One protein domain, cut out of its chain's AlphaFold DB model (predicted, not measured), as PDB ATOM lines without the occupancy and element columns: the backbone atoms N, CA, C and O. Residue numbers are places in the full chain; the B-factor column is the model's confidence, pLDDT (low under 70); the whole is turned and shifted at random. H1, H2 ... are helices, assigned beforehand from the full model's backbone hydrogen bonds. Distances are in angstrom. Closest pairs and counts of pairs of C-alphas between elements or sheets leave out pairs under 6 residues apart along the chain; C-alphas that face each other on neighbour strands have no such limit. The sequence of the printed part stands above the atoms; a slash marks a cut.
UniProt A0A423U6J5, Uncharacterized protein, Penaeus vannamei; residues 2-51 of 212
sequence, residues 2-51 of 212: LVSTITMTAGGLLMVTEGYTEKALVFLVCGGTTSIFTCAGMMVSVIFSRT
ATOM      1  N   LEU A   2     158.343 185.347 109.217       66.94
ATOM      2  CA  LEU A   2     156.983 184.793 109.355       66.94
ATOM      3  C   LEU A   2     156.926 183.325 109.846       66.94
ATOM      4  O   LEU A   2     156.123 182.986 110.708       66.94
ATOM      5  N   VAL A   3     157.843 182.465 109.383       69.94
ATOM      6  CA  VAL A   3     157.917 181.056 109.824       69.94
ATOM      7  C   VAL A   3     158.333 180.931 111.294       69.94
ATOM      8  O   VAL A   3     157.769 180.120 112.019       69.94
ATOM      9  N   SER A   4     159.265 181.774 111.753       73.06
ATOM     10  CA  SER A   4     159.758 181.775 113.140       73.06
ATOM     11  C   SER A   4     158.702 182.281 114.120       73.06
ATOM     12  O   SER A   4     158.596 181.773 115.232       73.06
ATOM     13  N   THR A   5     157.902 183.269 113.710       74.94
ATOM     14  CA  THR A   5     156.793 183.769 114.527       74.94
ATOM     15  C   THR A   5     155.688 182.731 114.651       74.94
ATOM     16  O   THR A   5     155.178 182.557 115.753       74.94
ATOM     17  N   ILE A   6     155.370 181.998 113.574       79.69
ATOM     18  CA  ILE A   6     154.374 180.913 113.600       79.69
ATOM     19  C   ILE A   6     154.840 179.763 114.499       79.69
ATOM     20  O   ILE A   6     154.051 179.258 115.287       79.69
ATOM     21  N   THR A   7     156.120 179.378 114.451       76.94
ATOM     22  CA  THR A   7     156.639 178.310 115.328       76.94
ATOM     23  C   THR A   7     156.674 178.727 116.795       76.94
ATOM     24  O   THR A   7     156.294 177.929 117.648       76.94
ATOM     25  N   MET A   8     157.044 179.976 117.108       79.31
ATOM     26  CA  MET A   8     156.958 180.476 118.488       79.31
ATOM     27  C   MET A   8     155.515 180.555 118.995       79.31
ATOM     28  O   MET A   8     155.259 180.181 120.136       79.31
ATOM     29  N   THR A   9     154.568 181.020 118.173       79.06
ATOM     30  CA  THR A   9     153.157 181.109 118.593       79.06
ATOM     31  C   THR A   9     152.505 179.738 118.715       79.06
ATOM     32  O   THR A   9     151.807 179.506 119.695       79.06
ATOM     33  N   ALA A  10     152.775 178.807 117.797       76.94
ATOM     34  CA  ALA A  10     152.281 177.434 117.889       76.94
ATOM     35  C   ALA A  10     152.874 176.690 119.098       76.94
ATOM     36  O   ALA A  10     152.134 176.048 119.841       76.94
ATOM     37  N   GLY A  11     154.182 176.830 119.349       71.62
ATOM     38  CA  GLY A  11     154.836 176.248 120.524       71.62
ATOM     39  C   GLY A  11     154.324 176.837 121.842       71.62
ATOM     40  O   GLY A  11     154.095 176.102 122.799       71.62
ATOM     41  N   GLY A  12     154.075 178.151 121.880       72.31
ATOM     42  CA  GLY A  12     153.482 178.822 123.037       72.31
ATOM     43  C   GLY A  12     152.038 178.393 123.305       72.31
ATOM     44  O   GLY A  12     151.685 178.149 124.455       72.31
ATOM     45  N   LEU A  13     151.216 178.240 122.259       73.00
ATOM     46  CA  LEU A  13     149.846 177.740 122.409       73.00
ATOM     47  C   LEU A  13     149.825 176.306 122.941       73.00
ATOM     48  O   LEU A  13     149.092 176.043 123.889       73.00
ATOM     49  N   LEU A  14     150.671 175.421 122.405       68.19
ATOM     50  CA  LEU A  14     150.781 174.035 122.878       68.19
ATOM     51  C   LEU A  14     151.198 173.957 124.353       68.19
ATOM     52  O   LEU A  14     150.673 173.129 125.098       68.19
ATOM     53  N   MET A  15     152.081 174.853 124.810       67.69
ATOM     54  CA  MET A  15     152.455 174.930 126.226       67.69
ATOM     55  C   MET A  15     151.301 175.344 127.139       67.69
ATOM     56  O   MET A  15     151.211 174.846 128.260       67.69
ATOM     57  N   VAL A  16     150.426 176.238 126.677       73.62
ATOM     58  CA  VAL A  16     149.288 176.727 127.468       73.62
ATOM     59  C   VAL A  16     148.153 175.703 127.504       73.62
ATOM     60  O   VAL A  16     147.471 175.596 128.521       73.62
ATOM     61  N   THR A  17     147.942 174.948 126.424       73.62
ATOM     62  CA  THR A  17     146.763 174.084 126.298       73.62
ATOM     63  C   THR A  17     146.914 172.705 126.933       73.62
ATOM     64  O   THR A  17     145.912 172.164 127.387       73.62
ATOM     65  N   GLU A  18     148.117 172.125 126.986       64.69
ATOM     66  CA  GLU A  18     148.269 170.701 127.349       64.69
ATOM     67  C   GLU A  18     148.995 170.428 128.674       64.69
ATOM     68  O   GLU A  18     149.156 169.269 129.045       64.69
ATOM     69  N   GLY A  19     149.411 171.451 129.431       64.94
ATOM     70  CA  GLY A  19     150.096 171.225 130.713       64.94
ATOM     71  C   GLY A  19     151.369 170.388 130.536       64.94
ATOM     72  O   GLY A  19     151.588 169.402 131.239       64.94
ATOM     73  N   TYR A  20     152.180 170.746 129.539       63.62
ATOM     74  CA  TYR A  20     153.379 169.993 129.190       63.62
ATOM     75  C   TYR A  20     154.334 169.859 130.381       63.62
ATOM     76  O   TYR A  20     154.702 170.830 131.039       63.62
ATOM     77  N   THR A  21     154.762 168.620 130.619       72.25
ATOM     78  CA  THR A  21     155.767 168.269 131.628       72.25
ATOM     79  C   THR A  21     157.077 169.029 131.391       72.25
ATOM     80  O   THR A  21     157.462 169.263 130.245       72.25
ATOM     81  N   GLU A  22     157.802 169.373 132.465       76.00
ATOM     82  CA  GLU A  22     159.068 170.139 132.427       76.00
ATOM     83  C   GLU A  22     160.064 169.638 131.364       76.00
ATOM     84  O   GLU A  22     160.799 170.417 130.758       76.00
ATOM     85  N   LYS A  23     160.040 168.333 131.068       77.62
ATOM     86  CA  LYS A  23     160.875 167.693 130.045       77.62
ATOM     87  C   LYS A  23     160.603 168.217 128.633       77.62
ATOM     88  O   LYS A  23     161.546 168.437 127.879       77.62
ATOM     89  N   ALA A  24     159.346 168.450 128.268       78.88
ATOM     90  CA  ALA A  24     158.991 168.939 126.937       78.88
ATOM     91  C   ALA A  24     159.410 170.397 126.720       78.88
ATOM     92  O   ALA A  24     159.802 170.767 125.614       78.88
ATOM     93  N   LEU A  25     159.411 171.207 127.784       79.38
ATOM     94  CA  LEU A  25     159.924 172.574 127.730       79.38
ATOM     95  C   LEU A  25     161.425 172.594 127.437       79.38
ATOM     96  O   LEU A  25     161.871 173.363 126.587       79.38
ATOM     97  N   VAL A  26     162.189 171.695 128.062       83.50
ATOM     98  CA  VAL A  26     163.621 171.533 127.769       83.50
ATOM     99  C   VAL A  26     163.838 171.128 126.309       83.50
ATOM    100  O   VAL A  26     164.652 171.750 125.628       83.50
ATOM    101  N   PHE A  27     163.077 170.159 125.786       79.44
ATOM    102  CA  PHE A  27     163.181 169.767 124.375       79.44
ATOM    103  C   PHE A  27     162.820 170.903 123.412       79.44
ATOM    104  O   PHE A  27     163.524 171.098 122.422       79.44
ATOM    105  N   LEU A  28     161.784 171.693 123.711       83.38
ATOM    106  CA  LEU A  28     161.389 172.833 122.882       83.38
ATOM    107  C   LEU A  28     162.487 173.910 122.851       83.38
ATOM    108  O   LEU A  28     162.831 174.417 121.783       83.38
ATOM    109  N   VAL A  29     163.075 174.237 124.005       86.31
ATOM    110  CA  VAL A  29     164.145 175.243 124.108       86.31
ATOM    111  C   VAL A  29     165.432 174.753 123.435       86.31
ATOM    112  O   VAL A  29     166.053 175.495 122.668       86.31
ATOM    113  N   CYS A  30     165.822 173.494 123.647       84.56
ATOM    114  CA  CYS A  30     166.982 172.894 122.980       84.56
ATOM    115  C   CYS A  30     166.782 172.780 121.456       84.56
ATOM    116  O   CYS A  30     167.696 173.080 120.684       84.56
ATOM    117  N   GLY A  31     165.583 172.414 120.998       86.69
ATOM    118  CA  GLY A  31     165.249 172.361 119.572       86.69
ATOM    119  C   GLY A  31     165.227 173.747 118.921       86.69
ATOM    120  O   GLY A  31     165.780 173.952 117.840       86.69
ATOM    121  N   GLY A  32     164.656 174.740 119.605       85.50
ATOM    122  CA  GLY A  32     164.623 176.121 119.125       85.50
ATOM    123  C   GLY A  32     166.020 176.728 118.992       85.50
ATOM    124  O   GLY A  32     166.353 177.310 117.961       85.50
ATOM    125  N   THR A  33     166.868 176.550 120.005       86.50
ATOM    126  CA  THR A  33     168.241 177.079 119.988       86.50
ATOM    127  C   THR A  33     169.092 176.436 118.893       86.50
ATOM    128  O   THR A  33     169.737 177.156 118.131       86.50
ATOM    129  N   THR A  34     169.045 175.111 118.731       88.38
ATOM    130  CA  THR A  34     169.771 174.415 117.649       88.38
ATOM    131  C   THR A  34     169.310 174.852 116.256       88.38
ATOM    132  O   THR A  34     170.143 175.070 115.372       88.38
ATOM    133  N   SER A  35     168.009 175.075 116.063       89.62
ATOM    134  CA  SER A  35     167.460 175.614 114.812       89.62
ATOM    135  C   SER A  35     167.975 177.029 114.502       89.62
ATOM    136  O   SER A  35     168.402 177.319 113.382       89.62
ATOM    137  N   ILE A  36     168.034 177.912 115.505       90.19
ATOM    138  CA  ILE A  36     168.564 179.274 115.328       90.19
ATOM    139  C   ILE A  36     170.059 179.239 114.976       90.19
ATOM    140  O   ILE A  36     170.479 179.926 114.042       90.19
ATOM    141  N   PHE A  37     170.857 178.424 115.673       90.88
ATOM    142  CA  PHE A  37     172.294 178.307 115.404       90.88
ATOM    143  C   PHE A  37     172.589 177.726 114.019       90.88
ATOM    144  O   PHE A  37     173.453 178.245 113.312       90.88
ATOM    145  N   THR A  38     171.859 176.690 113.600       92.56
ATOM    146  CA  THR A  38     172.027 176.103 112.262       92.56
ATOM    147  C   THR A  38     171.635 177.091 111.166       92.56
ATOM    148  O   THR A  38     172.394 177.277 110.215       92.56
ATOM    149  N   CYS A  39     170.519 177.805 111.330       91.69
ATOM    150  CA  CYS A  39     170.088 178.842 110.395       91.69
ATOM    151  C   CYS A  39     171.115 179.986 110.280       91.69
ATOM    152  O   CYS A  39     171.508 180.366 109.174       91.69
ATOM    153  N   ALA A  40     171.615 180.494 111.411       93.56
ATOM    154  CA  ALA A  40     172.651 181.526 111.424       93.56
ATOM    155  C   ALA A  40     173.955 181.039 110.765       93.56
ATOM    156  O   ALA A  40     174.531 181.754 109.944       93.56
ATOM    157  N   GLY A  41     174.383 179.808 111.059       95.44
ATOM    158  CA  GLY A  41     175.564 179.194 110.449       95.44
ATOM    159  C   GLY A  41     175.447 179.052 108.929       95.44
ATOM    160  O   GLY A  41     176.393 179.372 108.203       95.44
ATOM    161  N   MET A  42     174.273 178.656 108.423       95.56
ATOM    162  CA  MET A  42     174.016 178.605 106.979       95.56
ATOM    163  C   MET A  42     174.082 179.997 106.342       95.56
ATOM    164  O   MET A  42     174.718 180.157 105.301       95.56
ATOM    165  N   MET A  43     173.496 181.022 106.970       95.94
ATOM    166  CA  MET A  43     173.544 182.396 106.452       95.94
ATOM    167  C   MET A  43     174.977 182.938 106.388       95.94
ATOM    168  O   MET A  43     175.363 183.520 105.373       95.94
ATOM    169  N   VAL A  44     175.791 182.698 107.421       95.50
ATOM    170  CA  VAL A  44     177.217 183.068 107.417       95.50
ATOM    171  C   VAL A  44     177.972 182.321 106.320       95.50
ATOM    172  O   VAL A  44     178.757 182.936 105.604       95.50
ATOM    173  N   SER A  45     177.691 181.031 106.127       91.69
ATOM    174  CA  SER A  45     178.315 180.234 105.063       91.69
ATOM    175  C   SER A  45     177.971 180.773 103.672       91.69
ATOM    176  O   SER A  45     178.846 180.885 102.822       91.69
ATOM    177  N   VAL A  46     176.719 181.181 103.439       93.81
ATOM    178  CA  VAL A  46     176.299 181.797 102.168       93.81
ATOM    179  C   VAL A  46     176.993 183.137 101.939       93.81
ATOM    180  O   VAL A  46     177.415 183.420 100.816       93.81
ATOM    181  N   ILE A  47     177.132 183.957 102.984       93.69
ATOM    182  CA  ILE A  47     177.881 185.215 102.895       93.69
ATOM    183  C   ILE A  47     179.334 184.907 102.541       93.69
ATOM    184  O   ILE A  47     179.829 185.463 101.570       93.69
ATOM    185  N   PHE A  48     179.976 183.968 103.238       90.50
ATOM    186  CA  PHE A  48     181.373 183.611 103.003       90.50
ATOM    187  C   PHE A  48     181.616 183.033 101.601       90.50
ATOM    188  O   PHE A  48     182.608 183.366 100.957       90.50
ATOM    189  N   SER A  49     180.686 182.230 101.082       88.25
ATOM    190  CA  SER A  49     180.739 181.716  99.707       88.25
ATOM    191  C   SER A  49     180.551 182.814  98.659       88.25
ATOM    192  O   SER A  49     181.102 182.715  97.568       88.25
ATOM    193  N   ARG A  50     179.796 183.876  98.969       86.12
ATOM    194  CA  ARG A  50     179.628 185.038  98.076       86.12
ATOM    195  C   ARG A  50     180.771 186.035  98.164       86.12
ATOM    196  O   ARG A  50     181.075 186.694  97.177       86.12
ATOM    197  N   THR A  51     181.359 186.183  99.345       82.19
ATOM    198  CA  THR A  51     182.484 187.086  99.580       82.19
ATOM    199  C   THR A  51     183.819 186.417  99.338       82.19
ATOM    200  O   THR A  51     184.819 187.120  99.394       82.19
TER     201      THR A  51
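This is residues 2 to 51 of the 212 residues of an uncharacterized protein of Penaeus vannamei (UniProt A0A423U6J5). One long helix, H2, has a shorter helix, H1, folded back beside its first part with a gap between them, a flat, uneven U whose longer arm sticks out at residues 37 to 51. The printed part has 50 residues with two named helices, H1 then H2, and no named strand; the class is all helix. It is only just loose, close to extended, with a radius of gyration of the C-alphas of 14.6 A, and spans 48 by 22 by 5 A.

H2, residues 22 to 51, is 43.8 A long and ends with C-alpha 51 at (182.484, 187.086, 99.580). H1, residues 2 to 18, is 24.5 A long and begins with C-alpha 2 at (156.983, 184.793, 109.355).

H2 and H1 are close but not clearly touching; their closest C-alphas, of Leu 28 and Gly 11, are 7.8 A apart. They run opposite ways at a shallow tilt of 6 degrees. In H1 and H2 every O i to N i+4 pair is within hydrogen-bond range.

The C-alphas farthest apart, of Gly 19 and Thr 51, are 47.6 A apart. The printed part has no cut, and the link from H1 to H2 is tight. pLDDT is under 70 at residues 2 to 3, 14 to 15 and 18 to 20.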